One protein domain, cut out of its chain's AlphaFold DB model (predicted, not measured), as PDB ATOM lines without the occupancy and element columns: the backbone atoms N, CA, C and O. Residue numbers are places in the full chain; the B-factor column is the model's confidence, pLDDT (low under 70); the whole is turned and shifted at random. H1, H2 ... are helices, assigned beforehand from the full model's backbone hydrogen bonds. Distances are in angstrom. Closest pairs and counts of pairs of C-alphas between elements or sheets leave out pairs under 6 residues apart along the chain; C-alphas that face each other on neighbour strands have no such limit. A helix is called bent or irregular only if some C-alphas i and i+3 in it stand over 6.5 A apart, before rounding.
ATOM      1  N   GLN A   2      20.793  31.652 -10.188       51.53
ATOM      2  CA  GLN A   2      19.849  30.617 -10.666       51.53
ATOM      3  C   GLN A   2      18.406  31.122 -10.888       51.53
ATOM      4  O   GLN A   2      17.764  30.710 -11.848       51.53
ATOM      5  N   LEU A   3      17.910  32.064 -10.072       45.69
ATOM      6  CA  LEU A   3      16.572  32.647 -10.267       45.69
ATOM      7  C   LEU A   3      16.458  33.533 -11.521       45.69
ATOM      8  O   LEU A   3      15.407  33.557 -12.147       45.69
ATOM      9  N   ILE A   4      17.532  34.228 -11.907       54.81
ATOM     10  CA  ILE A   4      17.522  35.169 -13.042       54.81
ATOM     11  C   ILE A   4      17.511  34.401 -14.369       54.81
ATOM     12  O   ILE A   4      16.789  34.776 -15.286       54.81
ATOM     13  N   SER A   5      18.233  33.279 -14.450       55.09
ATOM     14  CA  SER A   5      18.139  32.365 -15.594       55.09
ATOM     15  C   SER A   5      16.740  31.754 -15.719       55.09
ATOM     16  O   SER A   5      16.207  31.692 -16.820       55.09
ATOM     17  N   ILE A   6      16.111  31.369 -14.603       58.06
ATOM     18  CA  ILE A   6      14.746  30.819 -14.615       58.06
ATOM     19  C   ILE A   6      13.747  31.875 -15.118       58.06
ATOM     20  O   ILE A   6      12.928  31.577 -15.981       58.06
ATOM     21  N   PHE A   7      13.867  33.125 -14.660       55.34
ATOM     22  CA  PHE A   7      13.008  34.230 -15.099       55.34
ATOM     23  C   PHE A   7      13.220  34.626 -16.569       55.34
ATOM     24  O   PHE A   7      12.251  34.867 -17.284       55.34
ATOM     25  N   ALA A   8      14.468  34.639 -17.049       56.56
ATOM     26  CA  ALA A   8      14.781  34.924 -18.452       56.56
ATOM     27  C   ALA A   8      14.264  33.825 -19.400       56.56
ATOM     28  O   ALA A   8      13.764  34.132 -20.482       56.56
ATOM     29  N   GLY A   9      14.315  32.558 -18.970       58.38
ATOM     30  CA  GLY A   9      13.719  31.434 -19.693       58.38
ATOM     31  C   GLY A   9      12.192  31.531 -19.780       58.38
ATOM     32  O   GLY A   9      11.633  31.291 -20.845       58.38
ATOM     33  N   ILE A  10      11.524  31.960 -18.702       60.84
ATOM     34  CA  ILE A  10      10.063  32.173 -18.655       60.84
ATOM     35  C   ILE A  10       9.628  33.371 -19.524       60.84
ATOM     36  O   ILE A  10       8.551  33.349 -20.120       60.84
ATOM     37  N   PHE A  11      10.465  34.404 -19.649       54.41
ATOM     38  CA  PHE A  11      10.178  35.573 -20.486       54.41
ATOM     39  C   PHE A  11      10.343  35.277 -21.988       54.41
ATOM     40  O   PHE A  11       9.483  35.643 -22.785       54.41
ATOM     41  N   ALA A  12      11.380  34.525 -22.380       55.53
ATOM     42  CA  ALA A  12      11.523  34.017 -23.751       55.53
ATOM     43  C   ALA A  12      10.422  32.992 -24.121       55.53
ATOM     44  O   ALA A  12      10.006  32.907 -25.274       55.53
ATOM     45  N   PHE A  13       9.917  32.254 -23.126       52.12
ATOM     46  CA  PHE A  13       8.841  31.256 -23.218       52.12
ATOM     47  C   PHE A  13       7.456  31.833 -23.566       52.12
ATOM     48  O   PHE A  13       6.625  31.109 -24.116       52.12
ATOM     49  N   LEU A  14       7.195  33.117 -23.292       52.44
ATOM     50  CA  LEU A  14       5.895  33.747 -23.564       52.44
ATOM     51  C   LEU A  14       5.813  34.418 -24.950       52.44
ATOM     52  O   LEU A  14       4.716  34.687 -25.431       52.44
ATOM     53  N   ALA A  15       6.953  34.677 -25.597       56.66
ATOM     54  CA  ALA A  15       7.040  35.532 -26.786       56.66
ATOM     55  C   ALA A  15       7.075  34.785 -28.137       56.66
ATOM     56  O   ALA A  15       6.998  35.430 -29.181       56.66
ATOM     57  N   LEU A  16       7.193  33.449 -28.153       59.94
ATOM     58  CA  LEU A  16       7.311  32.665 -29.392       59.94
ATOM     59  C   LEU A  16       6.017  31.886 -29.717       59.94
ATOM     60  O   LEU A  16       5.441  31.262 -28.818       59.94
ATOM     61  N   PRO A  17       5.568  31.851 -30.989       61.16
ATOM     62  CA  PRO A  17       4.395  31.091 -31.424       61.16
ATOM     63  C   PRO A  17       4.726  29.589 -31.527       61.16
ATOM     64  O   PRO A  17       4.816  29.031 -32.613       61.16
ATOM     65  N   LEU A  18       4.959  28.939 -30.382       64.00
ATOM     66  CA  LEU A  18       5.349  27.526 -30.295       64.00
ATOM     67  C   LEU A  18       4.176  26.622 -29.904       64.00
ATOM     68  O   LEU A  18       3.378  26.979 -29.024       64.00
ATOM     69  N   SER A  19       4.156  25.417 -30.484       68.44
ATOM     70  CA  SER A  19       3.264  24.311 -30.106       68.44
ATOM     71  C   SER A  19       3.499  23.866 -28.654       68.44
ATOM     72  O   SER A  19       4.602  24.014 -28.122       68.44
ATOM     73  N   PHE A  20       2.480  23.296 -27.997       68.94
ATOM     74  CA  PHE A  20       2.547  22.880 -26.583       68.94
ATOM     75  C   PHE A  20       3.740  21.951 -26.287       68.94
ATOM     76  O   PHE A  20       4.462  22.160 -25.311       68.94
ATOM     77  N   ASP A  21       4.025  21.005 -27.184       68.06
ATOM     78  CA  ASP A  21       5.156  20.084 -27.044       68.06
ATOM     79  C   ASP A  21       6.515  20.795 -27.103       68.06
ATOM     80  O   ASP A  21       7.383  20.556 -26.264       68.06
ATOM     81  N   GLN A  22       6.702  21.717 -28.054       70.44
ATOM     82  CA  GLN A  22       7.944  22.487 -28.211       70.44
ATOM     83  C   GLN A  22       8.261  23.307 -26.948       70.44
ATOM     84  O   GLN A  22       9.426  23.434 -26.563       70.44
ATOM     85  N   ARG A  23       7.227  23.798 -26.248       70.69
ATOM     86  CA  ARG A  23       7.372  24.508 -24.966       70.69
ATOM     87  C   ARG A  23       7.873  23.595 -23.847       70.69
ATOM     88  O   ARG A  23       8.761  23.998 -23.097       70.69
ATOM     89  N   ILE A  24       7.351  22.370 -23.747       72.88
ATOM     90  CA  ILE A  24       7.804  21.385 -22.750       72.88
ATOM     91  C   ILE A  24       9.288  21.067 -22.957       72.88
ATOM     92  O   ILE A  24      10.062  21.078 -21.998       72.88
ATOM     93  N   TYR A  25       9.715  20.855 -24.203       74.75
ATOM     94  CA  TYR A  25      11.115  20.548 -24.500       74.75
ATOM     95  C   TYR A  25      12.070  21.692 -24.148       74.75
ATOM     96  O   TYR A  25      13.134  21.436 -23.583       74.75
ATOM     97  N   LEU A  26      11.693  22.947 -24.409       72.38
ATOM     98  CA  LEU A  26      12.505  24.098 -24.010       72.38
ATOM     99  C   LEU A  26      12.640  24.216 -22.489       72.38
ATOM    100  O   LEU A  26      13.739  24.479 -22.006       72.38
ATOM    101  N   LEU A  27      11.574  23.967 -21.723       71.94
ATOM    102  CA  LEU A  27      11.634  23.976 -20.255       71.94
ATOM    103  C   LEU A  27      12.568  22.886 -19.709       71.94
ATOM    104  O   LEU A  27      13.361  23.134 -18.792       71.94
ATOM    105  N   VAL A  28      12.527  21.688 -20.295       75.19
ATOM    106  CA  VAL A  28      13.445  20.594 -19.942       75.19
ATOM    107  C   VAL A  28      14.891  20.963 -20.295       75.19
ATOM    108  O   VAL A  28      15.787  20.776 -19.474       75.19
ATOM    109  N   LEU A  29      15.133  21.568 -21.462       75.19
ATOM    110  CA  LEU A  29      16.469  22.004 -21.882       75.19
ATOM    111  C   LEU A  29      17.028  23.099 -20.954       75.19
ATOM    112  O   LEU A  29      18.185  23.038 -20.529       75.19
ATOM    113  N   PHE A  30      16.191  24.075 -20.591       73.75
ATOM    114  CA  PHE A  30      16.582  25.211 -19.757       73.75
ATOM    115  C   PHE A  30      16.828  24.817 -18.295       73.75
ATOM    116  O   PHE A  30      17.750  25.333 -17.663       73.75
ATOM    117  N   SER A  31      16.059  23.866 -17.759       72.00
ATOM    118  CA  SER A  31      16.292  23.314 -16.415       72.00
ATOM    119  C   SER A  31      17.535  22.419 -16.350       72.00
ATOM    120  O   SER A  31      18.238  22.404 -15.335       72.00
ATOM    121  N   ALA A  32      17.871  21.729 -17.443       74.69
ATOM    122  CA  ALA A  32      19.050  20.872 -17.528       74.69
ATOM    123  C   ALA A  32      20.377  21.654 -17.642       74.69
ATOM    124  O   ALA A  32      21.413  21.159 -17.190       74.69
ATOM    125  N   LEU A  33      20.369  22.878 -18.180       75.06
ATOM    126  CA  LEU A  33      21.552  23.746 -18.323       75.06
ATOM    127  C   LEU A  33      22.344  23.982 -17.014       75.06
ATOM    128  O   LEU A  33      23.539  23.669 -16.982       75.06
ATOM    129  N   PRO A  34      21.744  24.489 -15.916       75.50
ATOM    130  CA  PRO A  34      22.481  24.756 -14.678       75.50
ATOM    131  C   PRO A  34      22.988  23.478 -13.995       75.50
ATOM    132  O   PRO A  34      24.069  23.480 -13.399       75.50
ATOM    133  N   VAL A  35      22.236  22.378 -14.100       74.00
ATOM    134  CA  VAL A  35      22.617  21.066 -13.555       74.00
ATOM    135  C   VAL A  35      23.822  20.506 -14.312       74.00
ATOM    136  O   VAL A  35      24.808  20.102 -13.695       74.00
ATOM    137  N   SER A  36      23.777  20.562 -15.644       72.69
ATOM    138  CA  SER A  36      24.860  20.148 -16.540       72.69
ATOM    139  C   SER A  36      26.170  20.883 -16.236       72.69
ATOM    140  O   SER A  36      27.219  20.256 -16.079       72.69
ATOM    141  N   LEU A  37      26.111  22.206 -16.056       72.06
ATOM    142  CA  LEU A  37      27.302  23.018 -15.806       72.06
ATOM    143  C   LEU A  37      27.944  22.720 -14.441       72.06
ATOM    144  O   LEU A  37      29.167  22.619 -14.335       72.06
ATOM    145  N   LYS A  38      27.130  22.523 -13.397       75.00
ATOM    146  CA  LYS A  38      27.628  22.164 -12.060       75.00
ATOM    147  C   LYS A  38      28.320  20.797 -12.062       75.00
ATOM    148  O   LYS A  38      29.413  20.656 -11.515       75.00
ATOM    149  N   LEU A  39      27.709  19.806 -12.712       69.06
ATOM    150  CA  LEU A  39      28.241  18.444 -12.793       69.06
ATOM    151  C   LEU A  39      29.554  18.373 -13.590       69.06
ATOM    152  O   LEU A  39      30.441  17.586 -13.246       69.06
ATOM    153  N   TYR A  40      29.717  19.226 -14.605       68.31
ATOM    154  CA  TYR A  40      30.971  19.361 -15.346       68.31
ATOM    155  C   TYR A  40      32.124  19.863 -14.458       68.31
ATOM    156  O   TYR A  40      33.237  19.329 -14.517       68.31
ATOM    157  N   LEU A  41      31.858  20.853 -13.599       66.56
ATOM    158  CA  LEU A  41      32.866  21.481 -12.741       66.56
ATOM    159  C   LEU A  41      33.292  20.588 -11.563       66.56
ATOM    160  O   LEU A  41      34.493  20.421 -11.337       66.56
ATOM    161  N   ASP A  42      32.352  19.959 -10.851       69.31
ATOM    162  CA  ASP A  42      32.649  19.200  -9.622       69.31
ATOM    163  C   ASP A  42      33.536  17.964  -9.871       69.31
ATOM    164  O   ASP A  42      34.459  17.680  -9.100       69.31
ATOM    165  N   ASN A  43      33.332  17.253 -10.986       68.56
ATOM    166  CA  ASN A  43      34.113  16.055 -11.314       68.56
ATOM    167  C   ASN A  43      35.579  16.372 -11.689       68.56
ATOM    168  O   ASN A  43      36.459  15.517 -11.585       68.56
ATOM    169  N   SER A  44      35.868  17.606 -12.113       69.38
ATOM    170  CA  SER A  44      37.223  18.023 -12.497       69.38
ATOM    171  C   SER A  44      38.158  18.184 -11.292       69.38
ATOM    172  O   SER A  44      39.333  17.827 -11.372       69.38
ATOM    173  N   ASN A  45      37.637  18.644 -10.151       79.75
ATOM    174  CA  ASN A  45      38.433  18.870  -8.945       79.75
ATOM    175  C   ASN A  45      38.895  17.561  -8.296       79.75
ATOM    176  O   ASN A  45      40.035  17.473  -7.846       79.75
ATOM    177  N   HIS A 161      37.974   9.600 -28.006       80.81
ATOM    178  CA  HIS A 161      37.656  10.838 -28.714       80.81
ATOM    179  C   HIS A 161      37.205  10.585 -30.165       80.81
ATOM    180  O   HIS A 161      36.287  11.246 -30.652       80.81
ATOM    181  N   VAL A 162      37.772   9.569 -30.828       86.50
ATOM    182  CA  VAL A 162      37.364   9.150 -32.182       86.50
ATOM    183  C   VAL A 162      35.911   8.660 -32.198       86.50
ATOM    184  O   VAL A 162      35.148   9.011 -33.098       86.50
ATOM    185  N   TYR A 163      35.488   7.917 -31.172       86.56
ATOM    186  CA  TYR A 163      34.103   7.449 -31.039       86.56
ATOM    187  C   TYR A 163      33.117   8.589 -30.758       86.56
ATOM    188  O   TYR A 163      31.983   8.570 -31.234       86.56
ATOM    189  N   THR A 164      33.533   9.619 -30.018       86.75
ATOM    190  CA  THR A 164      32.722  10.834 -29.866       86.75
ATOM    191  C   THR A 164      32.489  11.505 -31.217       86.75
ATOM    192  O   THR A 164      31.349  11.841 -31.530       86.75
ATOM    193  N   ALA A 165      33.529  11.655 -32.043       89.00
ATOM    194  CA  ALA A 165      33.397  12.246 -33.373       89.00
ATOM    195  C   ALA A 165      32.466  11.430 -34.289       89.00
ATOM    196  O   ALA A 165      31.614  12.007 -34.964       89.00
ATOM    197  N   SER A 166      32.559  10.095 -34.275       89.88
ATOM    198  CA  SER A 166      31.673   9.249 -35.085       89.88
ATOM    199  C   SER A 166      30.203   9.356 -34.662       89.88
ATOM    200  O   SER A 166      29.331   9.419 -35.528       89.88
ATOM    201  N   LEU A 167      29.910   9.479 -33.361       91.19
ATOM    202  CA  LEU A 167      28.549   9.731 -32.868       91.19
ATOM    203  C   LEU A 167      27.968  11.048 -33.397       91.19
ATOM    204  O   LEU A 167      26.798  11.081 -33.778       91.19
ATOM    205  N   TYR A 168      28.775  12.110 -33.467       91.25
ATOM    206  CA  TYR A 168      28.354  13.371 -34.083       91.25
ATOM    207  C   TYR A 168      28.022  13.198 -35.565       91.25
ATOM    208  O   TYR A 168      26.979  13.673 -36.011       91.25
ATOM    209  N   VAL A 169      28.870  12.493 -36.318       94.69
ATOM    210  CA  VAL A 169      28.637  12.233 -37.747       94.69
ATOM    211  C   VAL A 169      27.336  11.461 -37.954       94.69
ATOM    212  O   VAL A 169      26.517  11.858 -38.783       94.69
ATOM    213  N   ILE A 170      27.101  10.400 -37.176       93.94
ATOM    214  CA  ILE A 170      25.878   9.589 -37.262       93.94
ATOM    215  C   ILE A 170      24.646  10.438 -36.937       93.94
ATOM    216  O   ILE A 170      23.673  10.425 -37.691       93.94
ATOM    217  N   TYR A 171      24.697  11.210 -35.850       94.56
ATOM    218  CA  TYR A 171      23.590  12.064 -35.434       94.56
ATOM    219  C   TYR A 171      23.242  13.124 -36.485       94.56
ATOM    220  O   TYR A 171      22.075  13.268 -36.850       94.56
ATOM    221  N   PHE A 172      24.234  13.841 -37.014       95.19
ATOM    222  CA  PHE A 172      23.982  14.872 -38.022       95.19
ATOM    223  C   PHE A 172      23.555  14.294 -39.366       95.19
ATOM    224  O   PHE A 172      22.730  14.898 -40.044       95.19
ATOM    225  N   THR A 173      24.050  13.112 -39.731       96.00
ATOM    226  CA  THR A 173      23.563  12.396 -40.915       96.00
ATOM    227  C   THR A 173      22.088  12.041 -40.749       96.00
ATOM    228  O   THR A 173      21.286  12.323 -41.636       96.00
ATOM    229  N   PHE A 174      21.703  11.499 -39.590       95.50
ATOM    230  CA  PHE A 174      20.303  11.230 -39.264       95.50
ATOM    231  C   PHE A 174      19.449  12.506 -39.324       95.50
ATOM    232  O   PHE A 174      18.419  12.519 -39.995       95.50
ATOM    233  N   LEU A 175      19.898  13.595 -38.693       94.69
ATOM    234  CA  LEU A 175      19.192  14.878 -38.713       94.69
ATOM    235  C   LEU A 175      19.043  15.416 -40.147       94.69
ATOM    236  O   LEU A 175      17.976  15.897 -40.517       94.69
ATOM    237  N   GLY A 176      20.079  15.279 -40.979       94.50
ATOM    238  CA  GLY A 176      20.042  15.641 -42.394       94.50
ATOM    239  C   GLY A 176      19.014  14.834 -43.189       94.50
ATOM    240  O   GLY A 176      18.251  15.411 -43.961       94.50
ATOM    241  N   ILE A 177      18.929  13.520 -42.956       94.62
ATOM    242  CA  ILE A 177      17.910  12.654 -43.574       94.62
ATOM    243  C   ILE A 177      16.506  13.085 -43.140       94.62
ATOM    244  O   ILE A 177      15.603  13.158 -43.972       94.62
ATOM    245  N   VAL A 178      16.312  13.422 -41.864       93.44
ATOM    246  CA  VAL A 178      15.027  13.919 -41.349       93.44
ATOM    247  C   VAL A 178      14.637  15.240 -42.014       93.44
ATOM    248  O   VAL A 178      13.517  15.364 -42.501       93.44
ATOM    249  N   ILE A 179      15.558  16.200 -42.117       92.12
ATOM    250  CA  ILE A 179      15.312  17.483 -42.794       92.12
ATOM    251  C   ILE A 179      14.967  17.268 -44.271       92.12
ATOM    252  O   ILE A 179      14.022  17.872 -44.786       92.12
ATOM    253  N   LEU A 180      15.690  16.383 -44.961       92.81
ATOM    254  CA  LEU A 180      15.386  16.020 -46.345       92.81
ATOM    255  C   LEU A 180      13.987  15.397 -46.458       92.81
ATOM    256  O   LEU A 180      13.233  15.708 -47.380       92.81
ATOM    257  N   SER A 181      13.616  14.562 -45.490       90.50
ATOM    258  CA  SER A 181      12.306  13.913 -45.442       90.50
ATOM    259  C   SER A 181      11.178  14.934 -45.255       90.50
ATOM    260  O   SER A 181      10.177  14.879 -45.962       90.50
ATOM    261  N   LEU A 182      11.359  15.921 -44.373       89.12
ATOM    262  CA  LEU A 182      10.387  16.997 -44.131       89.12
ATOM    263  C   LEU A 182      10.239  17.947 -45.325       89.12
ATOM    264  O   LEU A 182       9.136  18.371 -45.645       89.12
ATOM    265  N   THR A 183      11.341  18.278 -45.999       87.75
ATOM    266  CA  THR A 183      11.347  19.318 -47.044       87.75
ATOM    267  C   THR A 183      11.107  18.793 -48.454       87.75
ATOM    268  O   THR A 183      10.652  19.548 -49.312       87.75
ATOM    269  N   LYS A 184      11.440  17.526 -48.731       89.50
ATOM    270  CA  LYS A 184      11.338  16.934 -50.073       89.50
ATOM    271  C   LYS A 184      10.353  15.779 -50.122       89.50
ATOM    272  O   LYS A 184       9.489  15.777 -50.990       89.50
ATOM    273  N   LEU A 185      10.463  14.820 -49.203       88.38
ATOM    274  CA  LEU A 185       9.662  13.594 -49.262       88.38
ATOM    275  C   LEU A 185       8.188  13.856 -48.929       88.38
ATOM    276  O   LEU A 185       7.316  13.537 -49.732       88.38
ATOM    277  N   LEU A 186       7.911  14.471 -47.777       85.69
ATOM    278  CA  LEU A 186       6.547  14.739 -47.304       85.69
ATOM    279  C   LEU A 186       5.731  15.608 -48.284       85.69
ATOM    280  O   LEU A 186       4.622  15.201 -48.637       85.69
ATOM    281  N   PRO A 187       6.258  16.733 -48.809       85.19
ATOM    282  CA  PRO A 187       5.562  17.510 -49.832       85.19
ATOM    283  C   PRO A 187       5.358  16.748 -51.147       85.19
ATOM    284  O   PRO A 187       4.299  16.868 -51.757       85.19
ATOM    285  N   ALA A 188       6.333  15.936 -51.577       87.88
ATOM    286  CA  ALA A 188       6.198  15.135 -52.795       87.88
ATOM    287  C   ALA A 188       5.070  14.097 -52.673       87.88
ATOM    288  O   ALA A 188       4.283  13.933 -53.603       87.88
ATOM    289  N   MET A 189       4.933  13.449 -51.511       86.50
ATOM    290  CA  MET A 189       3.826  12.524 -51.245       86.50
ATOM    291  C   MET A 189       2.470  13.236 -51.236       86.50
ATOM    292  O   MET A 189       1.520  12.729 -51.830       86.50
ATOM    293  N   ALA A 190       2.397  14.426 -50.631       82.88
ATOM    294  CA  ALA A 190       1.187  15.247 -50.644       82.88
ATOM    295  C   ALA A 190       0.783  15.650 -52.073       82.88
ATOM    296  O   ALA A 190      -0.393  15.598 -52.420       82.88
ATOM    297  N   SER A 191       1.755  15.999 -52.923       85.00
ATOM    298  CA  SER A 191       1.503  16.329 -54.334       85.00
ATOM    299  C   SER A 191       1.090  15.129 -55.193       85.00
ATOM    300  O   SER A 191       0.471  15.313 -56.236       85.00
ATOM    301  N   ALA A 192       1.402  13.909 -54.752       87.62
ATOM    302  CA  ALA A 192       1.040  12.660 -55.420       87.62
ATOM    303  C   ALA A 192      -0.323  12.095 -54.960       87.62
ATOM    304  O   ALA A 192      -0.605  10.926 -55.211       87.62
ATOM    305  N   ASP A 193      -1.135  12.897 -54.258       82.62
ATOM    306  CA  ASP A 193      -2.440  12.525 -53.677       82.62
ATOM    307  C   ASP A 193      -2.385  11.313 -52.721       82.62
ATOM    308  O   ASP A 193      -3.370  10.621 -52.454       82.62
ATOM    309  N   ILE A 194      -1.206  11.051 -52.148       84.00
ATOM    310  CA  ILE A 194      -1.057  10.077 -51.072       84.00
ATOM    311  C   ILE A 194      -1.540  10.760 -49.791       84.00
ATOM    312  O   ILE A 194      -0.947  11.742 -49.342       84.00
ATOM    313  N   LYS A 195      -2.606  10.234 -49.176       78.44
ATOM    314  CA  LYS A 195      -3.128  10.739 -47.896       78.44
ATOM    315  C   LYS A 195      -2.097  10.542 -46.783       78.44
ATOM    316  O   LYS A 195      -2.026   9.479 -46.170       78.44
ATOM    317  N   VAL A 196      -1.310  11.580 -46.522       79.56
ATOM    318  CA  VAL A 196      -0.339  11.640 -45.428       79.56
ATOM    319  C   VAL A 196      -0.786  12.700 -44.428       79.56
ATOM    320  O   VAL A 196      -1.070  13.837 -44.797       79.56
ATOM    321  N   ASP A 197      -0.822  12.336 -43.149       84.50
ATOM    322  CA  ASP A 197      -1.014  13.291 -42.057       84.50
ATOM    323  C   ASP A 197       0.313  14.021 -41.785       84.50
ATOM    324  O   ASP A 197       1.154  13.574 -40.999       84.50
ATOM    325  N   LEU A 198       0.543  15.118 -42.516       80.81
ATOM    326  CA  LEU A 198       1.774  15.914 -42.429       80.81
ATOM    327  C   LEU A 198       2.077  16.378 -40.989       80.81
ATOM    328  O   LEU A 198       3.221  16.200 -40.555       80.81
ATOM    329  N   PRO A 199       1.111  16.931 -40.225       82.88
ATOM    330  CA  PRO A 199       1.324  17.288 -38.823       82.88
ATOM    331  C   PRO A 199       1.796  16.117 -37.956       82.88
ATOM    332  O   PRO A 199       2.745  16.274 -37.183       82.88
ATOM    333  N   TYR A 200       1.187  14.936 -38.106       85.56
ATOM    334  CA  TYR A 200       1.560  13.757 -37.323       85.56
ATOM    335  C   TYR A 200       3.009  13.322 -37.578       85.56
ATOM    336  O   TYR A 200       3.788  13.170 -36.634       85.56
ATOM    337  N   TYR A 201       3.403  13.165 -38.846       85.62
ATOM    338  CA  TYR A 201       4.763  12.732 -39.193       85.62
ATOM    339  C   TYR A 201       5.823  13.767 -38.814       85.62
ATOM    340  O   TYR A 201       6.907  13.401 -38.360       85.62
ATOM    341  N   THR A 202       5.499  15.053 -38.936       84.06
ATOM    342  CA  THR A 202       6.391  16.146 -38.533       84.06
ATOM    343  C   THR A 202       6.674  16.106 -37.032       84.06
ATOM    344  O   THR A 202       7.834  16.119 -36.613       84.06
ATOM    345  N   GLN A 203       5.630  15.955 -36.210       84.06
ATOM    346  CA  GLN A 203       5.777  15.821 -34.759       84.06
ATOM    347  C   GLN A 203       6.508  14.535 -34.366       84.06
ATOM    348  O   GLN A 203       7.343  14.555 -33.461       84.06
ATOM    349  N   LEU A 204       6.224  13.419 -35.042       88.00
ATOM    350  CA  LEU A 204       6.894  12.144 -34.792       88.00
ATOM    351  C   LEU A 204       8.404  12.261 -35.033       88.00
ATOM    352  O   LEU A 204       9.195  11.946 -34.144       88.00
ATOM    353  N   LEU A 205       8.802  12.778 -36.197       90.12
ATOM    354  CA  LEU A 205      10.207  12.957 -36.563       90.12
ATOM    355  C   LEU A 205      10.924  13.940 -35.634       90.12
ATOM    356  O   LEU A 205      12.073  13.693 -35.260       90.12
ATOM    357  N   PHE A 206      10.249  15.009 -35.204       87.88
ATOM    358  CA  PHE A 206      10.777  15.932 -34.202       87.88
ATOM    359  C   PHE A 206      11.052  15.232 -32.866       87.88
ATOM    360  O   PHE A 206      12.172  15.285 -32.351       87.88
ATOM    361  N   ARG A 207      10.055  14.522 -32.319       88.00
ATOM    362  CA  ARG A 207      10.171  13.817 -31.031       88.00
ATOM    363  C   ARG A 207      11.276  12.761 -31.075       88.00
ATOM    364  O   ARG A 207      12.100  12.704 -30.162       88.00
ATOM    365  N   SER A 208      11.349  11.973 -32.148       91.56
ATOM    366  CA  SER A 208      12.413  10.983 -32.349       91.56
ATOM    367  C   SER A 208      13.795  11.634 -32.432       91.56
ATOM    368  O   SER A 208      14.725  11.176 -31.767       91.56
ATOM    369  N   SER A 209      13.934  12.731 -33.184       92.56
ATOM    370  CA  SER A 209      15.212  13.441 -33.335       92.56
ATOM    371  C   SER A 209      15.704  14.045 -32.024       92.56
ATOM    372  O   SER A 209      16.895  13.965 -31.724       92.56
ATOM    373  N   MET A 210      14.794  14.570 -31.201       90.00
ATOM    374  CA  MET A 210      15.120  15.086 -29.869       90.00
ATOM    375  C   MET A 210      15.573  13.983 -28.915       90.00
ATOM    376  O   MET A 210      16.571  14.150 -28.215       90.00
ATOM    377  N   ILE A 211      14.885  12.837 -28.904       91.12
ATOM    378  CA  ILE A 211      15.292  11.682 -28.092       91.12
ATOM    379  C   ILE A 211      16.710  11.253 -28.483       91.12
ATOM    380  O   ILE A 211      17.585  11.141 -27.622       91.12
ATOM    381  N   ILE A 212      16.966  11.083 -29.782       93.00
ATOM    382  CA  ILE A 212      18.282  10.677 -30.280       93.00
ATOM    383  C   ILE A 212      19.344  11.725 -29.922       93.00
ATOM    384  O   ILE A 212      20.423  11.341 -29.476       93.00
ATOM    385  N   ALA A 213      19.053  13.024 -30.033       92.75
ATOM    386  CA  ALA A 213      19.977  14.104 -29.672       92.75
ATOM    387  C   ALA A 213      20.414  14.041 -28.200       92.75
ATOM    388  O   ALA A 213      21.605  14.117 -27.885       92.75
ATOM    389  N   VAL A 214      19.458  13.834 -27.289       91.00
ATOM    390  CA  VAL A 214      19.740  13.734 -25.853       91.00
ATOM    391  C   VAL A 214      20.614  12.516 -25.558       91.00
ATOM    392  O   VAL A 214      21.663  12.647 -24.924       91.00
ATOM    393  N   PHE A 215      20.211  11.328 -26.017       91.00
ATOM    394  CA  PHE A 215      20.935  10.096 -25.698       91.00
ATOM    395  C   PHE A 215      22.307  10.038 -26.374       91.00
ATOM    396  O   PHE A 215      23.291   9.714 -25.709       91.00
ATOM    397  N   SER A 216      22.407  10.410 -27.652       91.12
ATOM    398  CA  SER A 216      23.689  10.436 -28.370       91.12
ATOM    399  C   SER A 216      24.671  11.425 -27.743       91.12
ATOM    400  O   SER A 216      25.832  11.071 -27.554       91.12
ATOM    401  N   GLY A 217      24.217  12.601 -27.302       90.38
ATOM    402  CA  GLY A 217      25.065  13.552 -26.589       90.38
ATOM    403  C   GLY A 217      25.540  13.048 -25.218       90.38
ATOM    404  O   GLY A 217      26.717  13.179 -24.875       90.38
ATOM    405  N   LEU A 218      24.673  12.392 -24.437       90.00
ATOM    406  CA  LEU A 218      25.081  11.786 -23.160       90.00
ATOM    407  C   LEU A 218      26.136  10.688 -23.365       90.00
ATOM    408  O   LEU A 218      27.137  10.643 -22.639       90.00
ATOM    409  N   ILE A 219      25.937   9.832 -24.372       89.75
ATOM    410  CA  ILE A 219      26.879   8.770 -24.746       89.75
ATOM    411  C   ILE A 219      28.197   9.385 -25.235       89.75
ATOM    412  O   ILE A 219      29.264   8.972 -24.777       89.75
ATOM    413  N   ALA A 220      28.130  10.426 -26.067       88.25
ATOM    414  CA  ALA A 220      29.286  11.130 -26.612       88.25
ATOM    415  C   ALA A 220      30.230  11.642 -25.515       88.25
ATOM    416  O   ALA A 220      31.442  11.467 -25.631       88.25
ATOM    417  N   GLY A 221      29.711  12.197 -24.414       83.75
ATOM    418  CA  GLY A 221      30.576  12.632 -23.310       83.75
ATOM    419  C   GLY A 221      31.036  11.514 -22.373       83.75
ATOM    420  O   GLY A 221      32.128  11.616 -21.801       83.75
ATOM    421  N   LYS A 222      30.265  10.424 -22.226       84.31
ATOM    422  CA  LYS A 222      30.739   9.242 -21.488       84.31
ATOM    423  C   LYS A 222      31.894   8.567 -22.216       84.31
ATOM    424  O   LYS A 222      32.852   8.182 -21.550       84.31
ATOM    425  N   MET A 223      31.818   8.470 -23.539       83.00
ATOM    426  CA  MET A 223      32.911   7.968 -24.363       83.00
ATOM    427  C   MET A 223      34.074   8.967 -24.340       83.00
ATOM    428  O   MET A 223      35.085   8.682 -23.714       83.00
ATOM    429  N   GLY A 224      33.916  10.187 -24.851       76.69
ATOM    430  CA  GLY A 224      35.044  11.108 -25.052       76.69
ATOM    431  C   GLY A 224      35.736  11.618 -23.789       76.69
ATOM    432  O   GLY A 224      36.917  11.946 -23.826       76.69
ATOM    433  N   HIS A 225      35.038  11.701 -22.652       69.25
ATOM    434  CA  HIS A 225      35.621  12.230 -21.413       69.25
ATOM    435  C   HIS A 225      35.499  11.291 -20.199       69.25
ATOM    436  O   HIS A 225      35.742  11.703 -19.053       69.25
ATOM    437  N   GLY A 226      35.079  10.041 -20.418       73.38
ATOM    438  CA  GLY A 226      34.968   9.001 -19.392       73.38
ATOM    439  C   GLY A 226      33.835   9.198 -18.373       73.38
ATOM    440  O   GLY A 226      33.720   8.428 -17.413       73.38
ATOM    441  N   SER A 227      32.976  10.212 -18.532       75.06
ATOM    442  CA  SER A 227      31.925  10.555 -17.564       75.06
ATOM    443  C   SER A 227      30.643  11.044 -18.237       75.06
ATOM    444  O   SER A 227      30.688  11.972 -19.039       75.06
ATOM    445  N   ILE A 228      29.493  10.471 -17.850       76.38
ATOM    446  CA  ILE A 228      28.166  10.862 -18.366       76.38
ATOM    447  C   ILE A 228      27.889  12.339 -18.058       76.38
ATOM    448  O   ILE A 228      27.326  13.054 -18.878       76.38
ATOM    449  N   TYR A 229      28.384  12.831 -16.919       76.25
ATOM    450  CA  TYR A 229      28.261  14.228 -16.500       76.25
ATOM    451  C   TYR A 229      28.887  15.228 -17.470       76.25
ATOM    452  O   TYR A 229      28.475  16.375 -17.514       76.25
ATOM    453  N   LYS A 230      29.890  14.818 -18.252       73.75
ATOM    454  CA  LYS A 230      30.472  15.678 -19.290       73.75
ATOM    455  C   LYS A 230      29.691  15.596 -20.611       73.75
ATOM    456  O   LYS A 230      29.814  16.480 -21.456       73.75
ATOM    457  N   GLY A 231      28.858  14.567 -20.777       84.06
ATOM    458  CA  GLY A 231      27.962  14.386 -21.924       84.06
ATOM    459  C   GLY A 231      26.705  15.238 -21.867       84.06
ATOM    460  O   GLY A 231      26.099  15.486 -22.901       84.06
ATOM    461  N   SER A 232      26.341  15.774 -20.705       83.75
ATOM    462  CA  SER A 232      25.184  16.667 -20.605       83.75
ATOM    463  C   SER A 232      25.349  17.935 -21.447       83.75
ATOM    464  O   SER A 232      24.373  18.410 -22.009       83.75
ATOM    465  N   ILE A 233      26.571  18.455 -21.627       84.38
ATOM    466  CA  ILE A 233      26.828  19.582 -22.545       84.38
ATOM    467  C   ILE A 233      26.591  19.165 -24.001       84.38
ATOM    468  O   ILE A 233      25.935  19.882 -24.747       84.38
ATOM    469  N   HIS A 234      27.079  17.988 -24.391       89.06
ATOM    470  CA  HIS A 234      26.926  17.458 -25.744       89.06
ATOM    471  C   HIS A 234      25.443  17.224 -26.076       89.06
ATOM    472  O   HIS A 234      24.981  17.624 -27.141       89.06
ATOM    473  N   ALA A 235      24.686  16.664 -25.127       90.31
ATOM    474  CA  ALA A 235      23.240  16.469 -25.228       90.31
ATOM    475  C   ALA A 235      22.490  17.796 -25.372       90.31
ATOM    476  O   ALA A 235      21.614  17.916 -26.220       90.31
ATOM    477  N   LEU A 236      22.856  18.815 -24.587       88.19
ATOM    478  CA  LEU A 236      22.247  20.141 -24.693       88.19
ATOM    479  C   LEU A 236      22.518  20.789 -26.053       88.19
ATOM    480  O   LEU A 236      21.596  21.329 -26.655       88.19
ATOM    481  N   VAL A 237      23.757  20.715 -26.546       89.56
ATOM    482  CA  VAL A 237      24.143  21.294 -27.842       89.56
ATOM    483  C   VAL A 237      23.416  20.596 -28.990       89.56
ATOM    484  O   VAL A 237      22.817  21.273 -29.821       89.56
ATOM    485  N   MET A 238      23.414  19.262 -29.029       92.00
ATOM    486  CA  MET A 238      22.713  18.516 -30.080       92.00
ATOM    487  C   MET A 238      21.203  18.773 -30.050       92.00
ATOM    488  O   MET A 238      20.614  19.060 -31.089       92.00
ATOM    489  N   SER A 239      20.577  18.753 -28.870       90.62
ATOM    490  CA  SER A 239      19.144  19.042 -28.733       90.62
ATOM    491  C   SER A 239      18.796  20.477 -29.124       90.62
ATOM    492  O   SER A 239      17.747  20.709 -29.720       90.62
ATOM    493  N   LEU A 240      19.674  21.443 -28.840       89.81
ATOM    494  CA  LEU A 240      19.488  22.826 -29.271       89.81
ATOM    495  C   LEU A 240      19.561  22.945 -30.798       89.81
ATOM    496  O   LEU A 240      18.713  23.603 -31.394       89.81
ATOM    497  N   ILE A 241      20.528  22.281 -31.439       91.38
ATOM    498  CA  ILE A 241      20.638  22.269 -32.904       91.38
ATOM    499  C   ILE A 241      19.409  21.606 -33.531       91.38
ATOM    500  O   ILE A 241      18.862  22.140 -34.496       91.38
ATOM    501  N   CYS A 242      18.932  20.496 -32.962       91.06
ATOM    502  CA  CYS A 242      17.683  19.860 -33.376       91.06
ATOM    503  C   CYS A 242      16.517  20.849 -33.313       91.06
ATOM    504  O   CYS A 242      15.810  21.039 -34.297       91.06
ATOM    505  N   PHE A 243      16.345  21.520 -32.173       87.94
ATOM    506  CA  PHE A 243      15.266  22.478 -31.969       87.94
ATOM    507  C   PHE A 243      15.321  23.635 -32.974       87.94
ATOM    508  O   PHE A 243      14.318  23.943 -33.613       87.94
ATOM    509  N   ILE A 244      16.500  24.237 -33.161       87.75
ATOM    510  CA  ILE A 244      16.702  25.333 -34.118       87.75
ATOM    511  C   ILE A 244      16.413  24.867 -35.546       87.75
ATOM    512  O   ILE A 244      15.767  25.591 -36.296       87.75
ATOM    513  N   SER A 245      16.847  23.659 -35.918       87.75
ATOM    514  CA  SER A 245      16.638  23.125 -37.269       87.75
ATOM    515  C   SER A 245      15.152  23.016 -37.611       87.75
ATOM    516  O   SER A 245      14.744  23.427 -38.692       87.75
ATOM    517  N   PHE A 246      14.328  22.526 -36.682       85.75
ATOM    518  CA  PHE A 246      12.878  22.438 -36.879       85.75
ATOM    519  C   PHE A 246      12.198  23.813 -36.832       85.75
ATOM    520  O   PHE A 246      11.359  24.103 -37.680       85.75
ATOM    521  N   PHE A 247      12.627  24.694 -35.922       83.50
ATOM    522  CA  PHE A 247      12.104  26.059 -35.823       83.50
ATOM    523  C   PHE A 247      12.334  26.878 -37.103       83.50
ATOM    524  O   PHE A 247      11.425  27.558 -37.576       83.50
ATOM    525  N   VAL A 248      13.533  26.801 -37.695       83.31
ATOM    526  CA  VAL A 248      13.869  27.506 -38.947       83.31
ATOM    527  C   VAL A 248      13.036  26.996 -40.121       83.31
ATOM    528  O   VAL A 248      12.647  27.784 -40.979       83.31
ATOM    529  N   LEU A 249      12.735  25.697 -40.153       77.69
ATOM    530  CA  LEU A 249      11.923  25.098 -41.210       77.69
ATOM    531  C   LEU A 249      10.417  25.399 -41.062       77.69
ATOM    532  O   LEU A 249       9.645  24.940 -41.894       77.69
ATOM    533  N   GLN A 250      10.016  26.198 -40.060       65.19
ATOM    534  CA  GLN A 250       8.625  26.576 -39.765       65.19
ATOM    535  C   GLN A 250       7.688  25.370 -39.570       65.19
ATOM    536  O   GLN A 250       6.519  25.417 -39.952       65.19
TER     537      GLN A 250
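AT A GLANCE: This is residues 2 to 45 and 161 to 250 of the 251 residues of the protein "T2SSF domain-containing protein" of Archaeoglobi archaeon (UniProt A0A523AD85). A flat slab of long helices: H3, H4 and H5 make an up-and-down bundle, the bent helix H2 packs on H5 through its arm H2b, and H1 folds back along the arm H2a at the far edge from H3. The printed part has 134 residues with five named helices, H1 to H5 in chain order, and no named strand; its class is all helix. It is only just compact, close to loose, with a radius of gyration of the C-alphas of 17.0 A, and spans 61 by 39 by 17 A.

IN THESE COORDINATES: H1 is residues 2 to 14, from C-alpha 2 at (19.849, 30.617, -10.666). H2, residues 20 to 45, was assigned as one helix by its hydrogen bonds but is bent: C-alphas 31 and 34 are 6.6 A apart. Its arms are H2a, residues 20 to 31, and H2b, residues 34 to 45. H3, residues 161 to 191, is 44.6 A long, with a kink of 28 degrees near residue 181; it is only just irregular, C-alphas 183 and 186 being 6.6 A apart. H4, residues 198 to 225, is 40.0 A long. H5, residues 228 to 248, is 30.1 A long and ends with C-alpha 248 at (13.869, 27.506, -38.947).

HOW THE PARTS SIT: H1 and H2a form a helical hairpin, closest at the C-alphas of Gly 9 and Phe 30, 6.9 A. H2b touches H5 with residues 36 to 40 alone; the closest C-alphas, Ser 36 and Ser 232, are 5.4 A apart. H3 and H4 touch at a shallow tilt of 6 degrees, opposite ways, closest at the C-alphas of His 161 and Gly 224, 4.5 A. H4 and H5 touch at 27 degrees, opposite ways, closest at the C-alphas of Gly 221 and Gly 231, 3.4 A. H1 and H3 are apart. Every O i to N i+4 pair is within hydrogen-bond range in H1, H2a and H4; H2b has 5 of 8, H3 25 of 27 and H5 15 of 17.

THE WHOLE: The C-alphas farthest apart, Asn 45 and Asp 193, are 60.9 A apart. Residues 46 to 160 are not printed, and C-alphas 45 and 161 are 21.4 A apart across the cut. Of the links printed whole, none is long. The model's pLDDT is under 70 at residues 2 to 21, 39 to 44, 225 and 250.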